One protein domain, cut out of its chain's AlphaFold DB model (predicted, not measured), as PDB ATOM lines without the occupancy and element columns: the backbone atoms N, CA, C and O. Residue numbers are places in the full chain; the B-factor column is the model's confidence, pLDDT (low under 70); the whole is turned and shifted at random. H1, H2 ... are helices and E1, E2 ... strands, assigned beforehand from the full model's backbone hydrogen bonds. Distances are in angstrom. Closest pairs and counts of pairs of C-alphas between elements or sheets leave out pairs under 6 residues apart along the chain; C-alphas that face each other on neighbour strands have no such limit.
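Overview. This is residues 18 to 25 and 33 to 126 of the 153 residues of an uncharacterized protein of Dehalococcoidia bacterium (UniProt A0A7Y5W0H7). A small sheet of three strands has one long helix, H3, packed along one face over its edge strand E1; from this core, residues 38 to 82 swing out in a wide loop with two short helices, H1 and H2, at its far end. Residues 53 to 60 and 62 to 69 stick out free. The printed part has 102 residues, with three named helices and three named strands in the order E1 H1 H2 H3 E2 E3; the sheet, E1 E2 E3, is antiparallel, and the class is mixed, with under half of the residues in named elements. It is only just loose, close to compact, with a radius of gyration of the C-alphas of 15.7 A, and spans 47 by 31 by 24 A.

Arrangement. E1, residues 35 to 37, and E2, residues 112 to 116, are antiparallel neighbours at 167 degrees; N 35 and O 115, 2.9 A apart, are within hydrogen-bond range. E2 and E3, residues 121 to 125, form an antiparallel hairpin at 158 degrees, with N 114 and O 123 2.8 A apart. H3, residues 83 to 102, is on one face of this sheet at a height of 8.5 A, making two layers, a helix over a sheet. It lies over E1 and runs along the strands, at 13 degrees to E1 on the local plane; their closest C-alphas, of Ser 35 and Ala 89, are 5.7 A apart. H1, residues 55 to 63, and H2, residues 65 to 70, are close but not clearly touching, about perpendicular at 75 degrees, their closest C-alphas, of Glu 61 and Gln 67, 5.9 A apart. Both are apart from H3 and not on the sheet. Every O i to N i+4 pair is within hydrogen-bond range in H1 and H3, and 1 of 2 in H2.

Along the chain. E1 begins at C-alpha 35 (263.008, 320.560, 333.297) and is 7.1 A long; E2 is 13.4 A and E3 13.0 A, ending at C-alpha 125 (274.635, 314.299, 331.054). H3 is 27.8 A, H1 12.1 A and H2 8.9 A.

Size, cuts and confidence. The C-alphas farthest apart, of Glu 66 and Thr 106, are 47.0 A apart. Residues 26 to 32 are not printed; C-alphas 25 and 33 are 10.1 A apart across the cut. The links E1 to H1 and H2 to H3 are long. The model's pLDDT is under 70 at residues 18 to 25, 55 to 83 and 106 to 108.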
ATOM      1  N   THR A  18     273.105 328.377 338.120       37.75
ATOM      2  CA  THR A  18     272.212 328.911 337.078       37.75
ATOM      3  C   THR A  18     271.102 327.920 336.726       37.75
ATOM      4  O   THR A  18     271.263 327.049 335.866       37.75
ATOM      5  N   VAL A  19     269.929 328.086 337.345       38.19
ATOM      6  CA  VAL A  19     268.703 327.386 336.925       38.19
ATOM      7  C   VAL A  19     268.348 327.851 335.510       38.19
ATOM      8  O   VAL A  19     267.940 328.994 335.304       38.19
ATOM      9  N   THR A  20     268.567 326.990 334.515       41.94
ATOM     10  CA  THR A  20     268.443 327.367 333.101       41.94
ATOM     11  C   THR A  20     267.069 326.984 332.550       41.94
ATOM     12  O   THR A  20     266.575 325.884 332.779       41.94
ATOM     13  N   ARG A  21     266.472 327.927 331.814       42.84
ATOM     14  CA  ARG A  21     265.145 327.878 331.179       42.84
ATOM     15  C   ARG A  21     264.962 326.664 330.244       42.84
ATOM     16  O   ARG A  21     265.931 326.101 329.748       42.84
ATOM     17  N   PHE A  22     263.698 326.320 329.985       44.47
ATOM     18  CA  PHE A  22     263.245 325.285 329.042       44.47
ATOM     19  C   PHE A  22     263.976 325.330 327.694       44.47
ATOM     20  O   PHE A  22     263.929 326.345 326.997       44.47
ATOM     21  N   ASP A  23     264.556 324.199 327.291       40.62
ATOM     22  CA  ASP A  23     265.094 324.018 325.946       40.62
ATOM     23  C   ASP A  23     264.011 323.507 324.990       40.62
ATOM     24  O   ASP A  23     263.386 322.476 325.221       40.62
ATOM     25  N   HIS A  24     263.841 324.196 323.862       43.19
ATOM     26  CA  HIS A  24     263.001 323.750 322.741       43.19
ATOM     27  C   HIS A  24     263.823 323.076 321.624       43.19
ATOM     28  O   HIS A  24     263.434 323.099 320.457       43.19
ATOM     29  N   ALA A  25     264.981 322.501 321.958       41.03
ATOM     30  CA  ALA A  25     265.956 321.958 321.009       41.03
ATOM     31  C   ALA A  25     265.595 320.548 320.483       41.03
ATOM     32  O   ALA A  25     266.402 319.624 320.549       41.03
ATOM     33  N   LEU A  33     259.091 318.554 326.264       74.50
ATOM     34  CA  LEU A  33     258.772 319.109 327.572       74.50
ATOM     35  C   LEU A  33     259.768 318.505 328.560       74.50
ATOM     36  O   LEU A  33     259.782 317.287 328.746       74.50
ATOM     37  N   LEU A  34     260.607 319.348 329.156       81.62
ATOM     38  CA  LEU A  34     261.612 318.941 330.133       81.62
ATOM     39  C   LEU A  34     261.870 320.049 331.154       81.62
ATOM     40  O   LEU A  34     261.566 321.216 330.912       81.62
ATOM     41  N   SER A  35     262.462 319.667 332.278       86.31
ATOM     42  CA  SER A  35     263.008 320.560 333.297       86.31
ATOM     43  C   SER A  35     264.506 320.269 333.433       86.31
ATOM     44  O   SER A  35     264.885 319.100 333.501       86.31
ATOM     45  N   ALA A  36     265.368 321.290 333.397       88.44
ATOM     46  CA  ALA A  36     266.823 321.119 333.317       88.44
ATOM     47  C   ALA A  36     267.562 321.792 334.482       88.44
ATOM     48  O   ALA A  36     267.304 322.949 334.816       88.44
ATOM     49  N   VAL A  37     268.540 321.086 335.050       90.56
ATOM     50  CA  VAL A  37     269.455 321.590 336.081       90.56
ATOM     51  C   VAL A  37     270.885 321.478 335.570       90.56
ATOM     52  O   VAL A  37     271.322 320.412 335.131       90.56
ATOM     53  N   ARG A  38     271.600 322.605 335.593       89.38
ATOM     54  CA  ARG A  38     272.934 322.756 335.007       89.38
ATOM     55  C   ARG A  38     273.860 323.462 335.982       89.38
ATOM     56  O   ARG A  38     273.768 324.672 336.166       89.38
ATOM     57  N   HIS A  39     274.773 322.710 336.583       84.56
ATOM     58  CA  HIS A  39     275.878 323.300 337.329       84.56
ATOM     59  C   HIS A  39     276.877 323.918 336.357       84.56
ATOM     60  O   HIS A  39     277.314 323.262 335.408       84.56
ATOM     61  N   LEU A  40     277.219 325.181 336.597       85.38
ATOM     62  CA  LEU A  40     278.251 325.908 335.872       85.38
ATOM     63  C   LEU A  40     279.389 326.164 336.856       85.38
ATOM     64  O   LEU A  40     279.246 326.960 337.780       85.38
ATOM     65  N   VAL A  41     280.507 325.464 336.677       80.62
ATOM     66  CA  VAL A  41     281.717 325.670 337.482       80.62
ATOM     67  C   VAL A  41     282.747 326.416 336.631       80.62
ATOM     68  O   VAL A  41     282.970 326.024 335.477       80.62
ATOM     69  N   PRO A  42     283.364 327.497 337.152       81.44
ATOM     70  CA  PRO A  42     284.434 328.210 336.463       81.44
ATOM     71  C   PRO A  42     285.531 327.260 335.970       81.44
ATOM     72  O   PRO A  42     285.994 326.396 336.702       81.44
ATOM     73  N   GLY A  43     285.938 327.412 334.711       81.75
ATOM     74  CA  GLY A  43     286.999 326.613 334.086       81.75
ATOM     75  C   GLY A  43     286.568 325.241 333.565       81.75
ATOM     76  O   GLY A  43     287.212 324.741 332.642       81.75
ATOM     77  N   GLU A  44     285.464 324.679 334.061       84.31
ATOM     78  CA  GLU A  44     284.986 323.339 333.701       84.31
ATOM     79  C   GLU A  44     284.097 323.352 332.458       84.31
ATOM     80  O   GLU A  44     284.507 322.918 331.385       84.31
ATOM     81  N   SER A  45     282.877 323.877 332.571       85.94
ATOM     82  CA  SER A  45     281.903 323.825 331.483       85.94
ATOM     83  C   SER A  45     280.896 324.964 331.572       85.94
ATOM     84  O   SER A  45     280.293 325.209 332.618       85.94
ATOM     85  N   CYS A  46     280.704 325.662 330.453       86.88
ATOM     86  CA  CYS A  46     279.763 326.771 330.330       86.88
ATOM     87  C   CYS A  46     278.739 326.536 329.208       86.88
ATOM     88  O   CYS A  46     278.856 325.619 328.387       86.88
ATOM     89  N   LEU A  47     277.733 327.410 329.132       87.69
ATOM     90  CA  LEU A  47     276.680 327.334 328.116       87.69
ATOM     91  C   LEU A  47     277.221 327.504 326.679       87.69
ATOM     92  O   LEU A  47     276.702 326.867 325.763       87.69
ATOM     93  N   TRP A  48     278.304 328.272 326.484       86.31
ATOM     94  CA  TRP A  48     279.009 328.370 325.194       86.31
ATOM     95  C   TRP A  48     279.720 327.070 324.816       86.31
ATOM     96  O   TRP A  48     279.592 326.618 323.679       86.31
ATOM     97  N   CYS A  49     280.400 326.416 325.768       87.94
ATOM     98  CA  CYS A  49     280.988 325.095 325.530       87.94
ATOM     99  C   CYS A  49     279.925 324.086 325.070       87.94
ATOM    100  O   CYS A  49     280.216 323.229 324.244       87.94
ATOM    101  N   ASN A  50     278.675 324.220 325.510       88.38
ATOM    102  CA  ASN A  50     277.598 323.292 325.160       88.38
ATOM    103  C   ASN A  50     276.703 323.775 324.009       88.38
ATOM    104  O   ASN A  50     275.690 323.145 323.730       88.38
ATOM    105  N   GLN A  51     277.072 324.873 323.333       85.75
ATOM    106  CA  GLN A  51     276.316 325.464 322.217       85.75
ATOM    107  C   GLN A  51     274.847 325.798 322.566       85.75
ATOM    108  O   GLN A  51     274.003 325.927 321.683       85.75
ATOM    109  N   LEU A  52     274.546 325.985 323.858       84.06
ATOM    110  CA  LEU A  52     273.205 326.321 324.357       84.06
ATOM    111  C   LEU A  52     272.861 327.806 324.170       84.06
ATOM    112  O   LEU A  52     271.697 328.188 324.251       84.06
ATOM    113  N   ILE A  53     273.862 328.647 323.897       79.69
ATOM    114  CA  ILE A  53     273.666 330.042 323.498       79.69
ATOM    115  C   ILE A  53     273.822 330.129 321.981       79.69
ATOM    116  O   ILE A  53     274.904 329.895 321.444       79.69
ATOM    117  N   ASN A  54     272.749 330.514 321.288       73.81
ATOM    118  CA  ASN A  54     272.811 330.885 319.878       73.81
ATOM    119  C   ASN A  54     273.089 332.402 319.778       73.81
ATOM    120  O   ASN A  54     272.211 333.190 320.131       73.81
ATOM    121  N   PRO A  55     274.270 332.835 319.295       69.38
ATOM    122  CA  PRO A  55     274.650 334.248 319.286       69.38
ATOM    123  C   PRO A  55     273.815 335.105 318.325       69.38
ATOM    124  O   PRO A  55     273.651 336.295 318.581       69.38
ATOM    125  N   ALA A  56     273.273 334.529 317.246       67.81
ATOM    126  CA  ALA A  56     272.392 335.249 316.327       67.81
ATOM    127  C   ALA A  56     271.041 335.540 316.996       67.81
ATOM    128  O   ALA A  56     270.642 336.698 317.082       67.81
ATOM    129  N   ARG A  57     270.412 334.519 317.597       65.88
ATOM    130  CA  ARG A  57     269.174 334.698 318.378       65.88
ATOM    131  C   ARG A  57     269.360 335.639 319.563       65.88
ATOM    132  O   ARG A  57     268.496 336.467 319.807       65.88
ATOM    133  N   LEU A  58     270.492 335.558 320.267       68.38
ATOM    134  CA  LEU A  58     270.790 336.463 321.378       68.38
ATOM    135  C   LEU A  58     270.896 337.924 320.909       68.38
ATOM    136  O   LEU A  58     270.400 338.820 321.585       68.38
ATOM    137  N   ALA A  59     271.507 338.170 319.745       68.31
ATOM    138  CA  ALA A  59     271.563 339.504 319.155       68.31
ATOM    139  C   ALA A  59     270.174 339.993 318.697       68.31
ATOM    140  O   ALA A  59     269.826 341.147 318.944       68.31
ATOM    141  N   GLU A  60     269.357 339.126 318.090       64.19
ATOM    142  CA  GLU A  60     267.962 339.423 317.720       64.19
ATOM    143  C   GLU A  60     267.117 339.784 318.959       64.19
ATOM    144  O   GLU A  60     266.480 340.837 318.994       64.19
ATOM    145  N   GLU A  61     267.178 338.964 320.014       64.06
ATOM    146  CA  GLU A  61     266.484 339.178 321.290       64.06
ATOM    147  C   GLU A  61     266.936 340.456 322.012       64.06
ATOM    148  O   GLU A  61     266.098 341.154 322.582       64.06
ATOM    149  N   ALA A  62     268.230 340.791 321.963       68.00
ATOM    150  CA  ALA A  62     268.767 342.023 322.543       68.00
ATOM    151  C   ALA A  62     268.401 343.287 321.742       68.00
ATOM    152  O   ALA A  62     268.315 344.372 322.315       68.00
ATOM    153  N   THR A  63     268.185 343.163 320.428       63.53
ATOM    154  CA  THR A  63     267.898 344.306 319.541       63.53
ATOM    155  C   THR A  63     266.407 344.634 319.472       63.53
ATOM    156  O   THR A  63     266.036 345.776 319.203       63.53
ATOM    157  N   ASN A  64     265.531 343.649 319.685       63.06
ATOM    158  CA  ASN A  64     264.122 343.769 319.331       63.06
ATOM    159  C   ASN A  64     263.194 344.019 320.544       63.06
ATOM    160  O   ASN A  64     262.794 343.063 321.222       63.06
ATOM    161  N   PRO A  65     262.731 345.265 320.786       66.56
ATOM    162  CA  PRO A  65     261.777 345.559 321.859       66.56
ATOM    163  C   PRO A  65     260.406 344.883 321.673       66.56
ATOM    164  O   PRO A  65     259.650 344.781 322.639       66.56
ATOM    165  N   GLU A  66     260.068 344.365 320.483       59.94
ATOM    166  CA  GLU A  66     258.906 343.481 320.337       59.94
ATOM    167  C   GLU A  66     259.152 342.071 320.878       59.94
ATOM    168  O   GLU A  66     258.227 341.473 321.420       59.94
ATOM    169  N   GLN A  67     260.367 341.520 320.779       54.47
ATOM    170  CA  GLN A  67     260.659 340.200 321.359       54.47
ATOM    171  C   GLN A  67     260.577 340.235 322.886       54.47
ATOM    172  O   GLN A  67     260.084 339.284 323.486       54.47
ATOM    173  N   LEU A  68     260.921 341.366 323.506       57.84
ATOM    174  CA  LEU A  68     260.720 341.603 324.938       57.84
ATOM    175  C   LEU A  68     259.228 341.540 325.334       57.84
ATOM    176  O   LEU A  68     258.885 340.976 326.371       57.84
ATOM    177  N   ARG A  69     258.318 342.020 324.468       57.09
ATOM    178  CA  ARG A  69     256.859 341.852 324.634       57.09
ATOM    179  C   ARG A  69     256.397 340.414 324.380       57.09
ATOM    180  O   ARG A  69     255.504 339.946 325.074       57.09
ATOM    181  N   ARG A  70     257.006 339.707 323.419       49.94
ATOM    182  CA  ARG A  70     256.677 338.309 323.060       49.94
ATOM    183  C   ARG A  70     257.218 337.269 324.054       49.94
ATOM    184  O   ARG A  70     256.761 336.132 324.024       49.94
ATOM    185  N   GLN A  71     258.158 337.643 324.929       49.19
ATOM    186  CA  GLN A  71     258.614 336.829 326.067       49.19
ATOM    187  C   GLN A  71     257.675 336.869 327.278       49.19
ATOM    188  O   GLN A  71     257.824 336.038 328.179       49.19
ATOM    189  N   ARG A  72     256.733 337.822 327.327       46.09
ATOM    190  CA  ARG A  72     255.654 337.800 328.319       46.09
ATOM    191  C   ARG A  72     254.862 336.501 328.161       46.09
ATOM    192  O   ARG A  72     254.852 335.903 327.082       46.09
ATOM    193  N   TYR A  73     254.230 336.042 329.234       43.41
ATOM    194  CA  TYR A  73     253.726 334.676 329.284       43.41
ATOM    195  C   TYR A  73     252.534 334.394 328.339       43.41
ATOM    196  O   TYR A  73     252.098 333.278 328.496       43.41
ATOM    197  N   ILE A  74     251.929 335.310 327.509       39.50
ATOM    198  CA  ILE A  74     251.916 335.760 326.028       39.50
ATOM    199  C   ILE A  74     251.889 337.302 326.263       39.50
ATOM    200  O   ILE A  74     252.401 337.752 327.279       39.50
ATOM    201  N   ASP A  75     251.131 338.133 325.560       48.34
ATOM    202  CA  ASP A  75     250.248 339.023 326.335       48.34
ATOM    203  C   ASP A  75     249.515 338.243 327.480       48.34
ATOM    204  O   ASP A  75     249.380 338.819 328.552       48.34
ATOM    205  N   GLU A  76     249.213 336.920 327.339       41.50
ATOM    206  CA  GLU A  76     248.739 335.995 328.413       41.50
ATOM    207  C   GLU A  76     249.317 334.521 328.505       41.50
ATOM    208  O   GLU A  76     249.846 334.245 329.576       41.50
ATOM    209  N   ILE A  77     249.197 333.611 327.480       45.22
ATOM    210  CA  ILE A  77     249.716 332.197 327.128       45.22
ATOM    211  C   ILE A  77     250.939 331.790 326.161       45.22
ATOM    212  O   ILE A  77     250.736 330.878 325.357       45.22
ATOM    213  N   SER A  78     252.163 332.364 326.138       43.25
ATOM    214  CA  SER A  78     253.449 331.940 325.486       43.25
ATOM    215  C   SER A  78     254.334 331.035 326.369       43.25
ATOM    216  O   SER A  78     253.890 330.620 327.432       43.25
ATOM    217  N   ALA A  79     255.573 330.740 325.898       49.78
ATOM    218  CA  ALA A  79     256.710 330.082 326.574       49.78
ATOM    219  C   ALA A  79     256.350 329.482 327.943       49.78
ATOM    220  O   ALA A  79     256.797 330.012 328.966       49.78
ATOM    221  N   PRO A  80     255.528 328.410 327.961       51.50
ATOM    222  CA  PRO A  80     254.804 327.998 329.150       51.50
ATOM    223  C   PRO A  80     255.757 327.311 330.120       51.50
ATOM    224  O   PRO A  80     255.867 326.086 330.175       51.50
ATOM    225  N   SER A  81     256.463 328.133 330.889       55.88
ATOM    226  CA  SER A  81     257.208 327.753 332.071       55.88
ATOM    227  C   SER A  81     256.236 327.358 333.178       55.88
ATOM    228  O   SER A  81     256.014 328.082 334.147       55.88
ATOM    229  N   VAL A  82     255.633 326.176 332.999       66.94
ATOM    230  CA  VAL A  82     254.692 325.580 333.946       66.94
ATOM    231  C   VAL A  82     255.323 325.651 335.331       66.94
ATOM    232  O   VAL A  82     256.405 325.103 335.556       66.94
ATOM    233  N   ILE A  83     254.661 326.356 336.250       68.69
ATOM    234  CA  ILE A  83     255.231 326.737 337.549       68.69
ATOM    235  C   ILE A  83     255.754 325.527 338.340       68.69
ATOM    236  O   ILE A  83     256.774 325.618 339.020       68.69
ATOM    237  N   THR A  84     255.125 324.363 338.166       79.12
ATOM    238  CA  THR A  84     255.538 323.082 338.753       79.12
ATOM    239  C   THR A  84     256.842 322.533 338.167       79.12
ATOM    240  O   THR A  84     257.664 322.021 338.917       79.12
ATOM    241  N   LEU A  85     257.098 322.678 336.863       79.12
ATOM    242  CA  LEU A  85     258.354 322.234 336.238       79.12
ATOM    243  C   LEU A  85     259.537 323.137 336.614       79.12
ATOM    244  O   LEU A  85     260.651 322.636 336.781       79.12
ATOM    245  N   ASN A  86     259.285 324.435 336.822       80.81
ATOM    246  CA  ASN A  86     260.251 325.341 337.448       80.81
ATOM    247  C   ASN A  86     260.512 324.957 338.910       80.81
ATOM    248  O   ASN A  86     261.666 324.938 339.328       80.81
ATOM    249  N   ALA A  87     259.470 324.621 339.678       86.44
ATOM    250  CA  ALA A  87     259.621 324.174 341.062       86.44
ATOM    251  C   ALA A  87     260.453 322.882 341.160       86.44
ATOM    252  O   ALA A  87     261.318 322.789 342.025       86.44
ATOM    253  N   VAL A  88     260.271 321.931 340.232       87.75
ATOM    254  CA  VAL A  88     261.118 320.731 340.116       87.75
ATOM    255  C   VAL A  88     262.581 321.100 339.829       87.75
ATOM    256  O   VAL A  88     263.466 320.621 340.536       87.75
ATOM    257  N   ALA A  89     262.856 321.987 338.859       87.38
ATOM    258  CA  ALA A  89     264.227 322.443 338.575       87.38
ATOM    259  C   ALA A  89     264.872 323.103 339.801       87.38
ATOM    260  O   ALA A  89     266.009 322.797 340.155       87.38
ATOM    261  N   ALA A  90     264.134 324.008 340.449       88.94
ATOM    262  CA  ALA A  90     264.601 324.763 341.600       88.94
ATOM    263  C   ALA A  90     264.869 323.852 342.805       88.94
ATOM    264  O   ALA A  90     265.918 323.981 343.424       88.94
ATOM    265  N   ALA A  91     263.982 322.897 343.102       91.06
ATOM    266  CA  ALA A  91     264.173 321.941 344.191       91.06
ATOM    267  C   ALA A  91     265.436 321.089 343.986       91.06
ATOM    268  O   ALA A  91     266.245 320.955 344.902       91.06
ATOM    269  N   TYR A  92     265.651 320.571 342.772       89.44
ATOM    270  CA  TYR A  92     266.870 319.833 342.441       89.44
ATOM    271  C   TYR A  92     268.129 320.709 342.544       89.44
ATOM    272  O   TYR A  92     269.091 320.304 343.190       89.44
ATOM    273  N   ALA A  93     268.116 321.916 341.971       88.56
ATOM    274  CA  ALA A  93     269.263 322.827 341.994       88.56
ATOM    275  C   ALA A  93     269.617 323.325 343.409       88.56
ATOM    276  O   ALA A  93     270.793 323.444 343.743       88.56
ATOM    277  N   VAL A  94     268.614 323.603 344.249       90.94
ATOM    278  CA  VAL A  94     268.815 324.029 345.642       90.94
ATOM    279  C   VAL A  94     269.313 322.871 346.503       90.94
ATOM    280  O   VAL A  94     270.213 323.084 347.310       90.94
ATOM    281  N   ASN A  95     268.809 321.648 346.311       90.00
ATOM    282  CA  ASN A  95     269.338 320.474 347.010       90.00
ATOM    283  C   ASN A  95     270.809 320.225 346.651       90.00
ATOM    284  O   ASN A  95     271.629 320.070 347.551       90.00
ATOM    285  N   ASP A  96     271.158 320.257 345.361       86.69
ATOM    286  CA  ASP A  96     272.544 320.083 344.909       86.69
ATOM    287  C   ASP A  96     273.463 321.171 345.485       86.69
ATOM    288  O   ASP A  96     274.545 320.868 345.988       86.69
ATOM    289  N   PHE A  97     273.011 322.432 345.479       86.12
ATOM    290  CA  PHE A  97     273.725 323.545 346.104       86.12
ATOM    291  C   PHE A  97     273.943 323.314 347.600       86.12
ATOM    292  O   PHE A  97     275.077 323.393 348.071       86.12
ATOM    293  N   LEU A  98     272.877 323.000 348.346       89.69
ATOM    294  CA  LEU A  98     272.939 322.773 349.788       89.69
ATOM    295  C   LEU A  98     273.875 321.613 350.125       89.69
ATOM    296  O   LEU A  98     274.719 321.766 351.005       89.69
ATOM    297  N   PHE A  99     273.804 320.491 349.407       88.88
ATOM    298  CA  PHE A  99     274.721 319.371 349.623       88.88
ATOM    299  C   PHE A  99     276.177 319.741 349.294       88.88
ATOM    300  O   PHE A  99     277.083 319.338 350.024       88.88
ATOM    301  N   ALA A 100     276.412 320.554 348.259       84.38
ATOM    302  CA  ALA A 100     277.749 321.009 347.877       84.38
ATOM    303  C   ALA A 100     278.370 322.039 348.842       84.38
ATOM    304  O   ALA A 100     279.595 322.071 348.963       84.38
ATOM    305  N   VAL A 101     277.573 322.884 349.516       86.44
ATOM    306  CA  VAL A 101     278.087 323.864 350.505       86.44
ATOM    307  C   VAL A 101     278.137 323.325 351.935       86.44
ATOM    308  O   VAL A 101     278.937 323.803 352.730       86.44
ATOM    309  N   THR A 102     277.324 322.319 352.272       90.62
ATOM    310  CA  THR A 102     277.354 321.657 353.594       90.62
ATOM    311  C   THR A 102     278.341 320.488 353.674       90.62
ATOM    312  O   THR A 102     278.514 319.916 354.746       90.62
ATOM    313  N   GLY A 103     278.973 320.107 352.558       86.94
ATOM    314  CA  GLY A 103     279.871 318.949 352.488       86.94
ATOM    315  C   GLY A 103     279.159 317.590 352.497       86.94
ATOM    316  O   GLY A 103     279.818 316.561 352.601       86.94
ATOM    317  N   LEU A 104     277.826 317.563 352.368       87.38
ATOM    318  CA  LEU A 104     277.043 316.325 352.253       87.38
ATOM    319  C   LEU A 104     277.184 315.653 350.875       87.38
ATOM    320  O   LEU A 104     276.895 314.466 350.742       87.38
ATOM    321  N   ALA A 105     277.621 316.391 349.852       83.62
ATOM    322  CA  ALA A 105     277.933 315.838 348.540       83.62
ATOM    323  C   ALA A 105     279.373 315.290 348.530       83.62
ATOM    324  O   ALA A 105     280.331 316.041 348.363       83.62
ATOM    325  N   THR A 106     279.522 313.979 348.731       61.72
ATOM    326  CA  THR A 106     280.824 313.312 348.921       61.72
ATOM    327  C   THR A 106     281.593 313.001 347.636       61.72
ATOM    328  O   THR A 106     282.793 312.752 347.717       61.72
ATOM    329  N   ASP A 107     280.943 313.022 346.468       63.00
ATOM    330  CA  ASP A 107     281.590 312.803 345.167       63.00
ATOM    331  C   ASP A 107     280.810 313.539 344.058       63.00
ATOM    332  O   ASP A 107     279.822 313.039 343.513       63.00
ATOM    333  N   VAL A 108     281.170 314.804 343.804       62.69
ATOM    334  CA  VAL A 108     280.377 315.724 342.963       62.69
ATOM    335  C   VAL A 108     280.896 315.757 341.529       62.69
ATOM    336  O   VAL A 108     281.369 316.785 341.040       62.69
ATOM    337  N   GLU A 109     280.790 314.632 340.822       70.62
ATOM    338  CA  GLU A 109     281.034 314.637 339.381       70.62
ATOM    339  C   GLU A 109     280.061 315.616 338.706       70.62
ATOM    340  O   GLU A 109     278.843 315.555 338.906       70.62
ATOM    341  N   LEU A 110     280.594 316.548 337.909       74.81
ATOM    342  CA  LEU A 110     279.801 317.602 337.284       74.81
ATOM    343  C   LEU A 110     278.908 317.032 336.189       74.81
ATOM    344  O   LEU A 110     279.260 317.007 335.012       74.81
ATOM    345  N   ARG A 111     277.712 316.605 336.588       84.62
ATOM    346  CA  ARG A 111     276.657 316.168 335.684       84.62
ATOM    347  C   ARG A 111     275.520 317.179 335.645       84.62
ATOM    348  O   ARG A 111     275.090 317.716 336.665       84.62
ATOM    349  N   TRP A 112     275.002 317.413 334.451       89.25
ATOM    350  CA  TRP A 112     273.723 318.078 334.248       89.25
ATOM    351  C   TRP A 112     272.592 317.056 334.372       89.25
ATOM    352  O   TRP A 112     272.810 315.852 334.210       89.25
ATOM    353  N   ARG A 113     271.382 317.522 334.687       89.50
ATOM    354  CA  ARG A 113     270.194 316.672 334.830       89.50
ATOM    355  C   ARG A 113     269.028 317.231 334.026       89.50
ATOM    356  O   ARG A 113     268.796 318.438 334.030       89.50
ATOM    357  N   LYS A 114     268.283 316.347 333.366       89.56
ATOM    358  CA  LYS A 114     267.036 316.643 332.654       89.56
ATOM    359  C   LYS A 114     265.938 315.725 333.170       89.56
ATOM    360  O   LYS A 114     266.079 314.509 333.109       89.56
ATOM    361  N   PHE A 115     264.847 316.296 333.660       87.44
ATOM    362  CA  PHE A 115     263.627 315.574 334.003       87.44
ATOM    363  C   PHE A 115     262.628 315.679 332.850       87.44
ATOM    364  O   PHE A 115     262.290 316.785 332.422       87.44
ATOM    365  N   HIS A 116     262.153 314.537 332.361       86.31
ATOM    366  CA  HIS A 116     261.211 314.431 331.249       86.31
ATOM    367  C   HIS A 116     259.835 313.969 331.772       86.31
ATOM    368  O   HIS A 116     259.592 312.765 331.852       86.31
ATOM    369  N   PRO A 117     258.907 314.889 332.111       81.81
ATOM    370  CA  PRO A 117     257.632 314.559 332.766       81.81
ATOM    371  C   PRO A 117     256.705 313.636 331.961       81.81
ATOM    372  O   PRO A 117     255.850 312.983 332.543       81.81
ATOM    373  N   LEU A 118     256.848 313.571 330.632       82.56
ATOM    374  CA  LEU A 118     256.025 312.695 329.781       82.56
ATOM    375  C   LEU A 118     256.463 311.221 329.814       82.56
ATOM    376  O   LEU A 118     255.713 310.354 329.374       82.56
ATOM    377  N   THR A 119     257.679 310.946 330.286       86.25
ATOM    378  CA  THR A 119     258.277 309.603 330.382       86.25
ATOM    379  C   THR A 119     258.741 309.269 331.801       86.25
ATOM    380  O   THR A 119     259.372 308.236 331.995       86.25
ATOM    381  N   ASP A 120     258.466 310.160 332.761       86.56
ATOM    382  CA  ASP A 120     258.927 310.136 334.157       86.56
ATOM    383  C   ASP A 120     260.421 309.790 334.326       86.56
ATOM    384  O   ASP A 120     260.841 309.094 335.246       86.56
ATOM    385  N   SER A 121     261.253 310.250 333.385       88.75
ATOM    386  CA  SER A 121     262.657 309.838 333.299       88.75
ATOM    387  C   SER A 121     263.609 310.985 333.613       88.75
ATOM    388  O   SER A 121     263.522 312.058 333.007       88.75
ATOM    389  N   VAL A 122     264.572 310.735 334.502       89.62
ATOM    390  CA  VAL A 122     265.701 311.636 334.768       89.62
ATOM    391  C   VAL A 122     266.917 311.162 333.976       89.62
ATOM    392  O   VAL A 122     267.419 310.063 334.191       89.62
ATOM    393  N   VAL A 123     267.400 312.004 333.066       90.38
ATOM    394  CA  VAL A 123     268.627 311.784 332.291       90.38
ATOM    395  C   VAL A 123     269.742 312.620 332.902       90.38
ATOM    396  O   VAL A 123     269.533 313.790 333.231       90.38
ATOM    397  N   SER A 124     270.930 312.035 333.049       89.19
ATOM    398  CA  SER A 124     272.125 312.745 333.499       89.19
ATOM    399  C   SER A 124     273.158 312.819 332.379       89.19
ATOM    400  O   SER A 124     273.397 311.832 331.688       89.19
ATOM    401  N   GLU A 125     273.749 313.995 332.181       88.81
ATOM    402  CA  GLU A 125     274.635 314.299 331.054       88.81
ATOM    403  C   GLU A 125     275.972 314.839 331.563       88.81
ATOM    404  O   GLU A 125     276.001 315.753 332.388       88.81
ATOM    405  N   VAL A 126     277.087 314.307 331.052       88.62
ATOM    406  CA  VAL A 126     278.404 314.942 331.216       88.62
ATOM    407  C   VAL A 126     278.457 316.142 330.267       88.62
ATOM    408  O   VAL A 126     278.286 315.956 329.059       88.62
TER     409      VAL A 126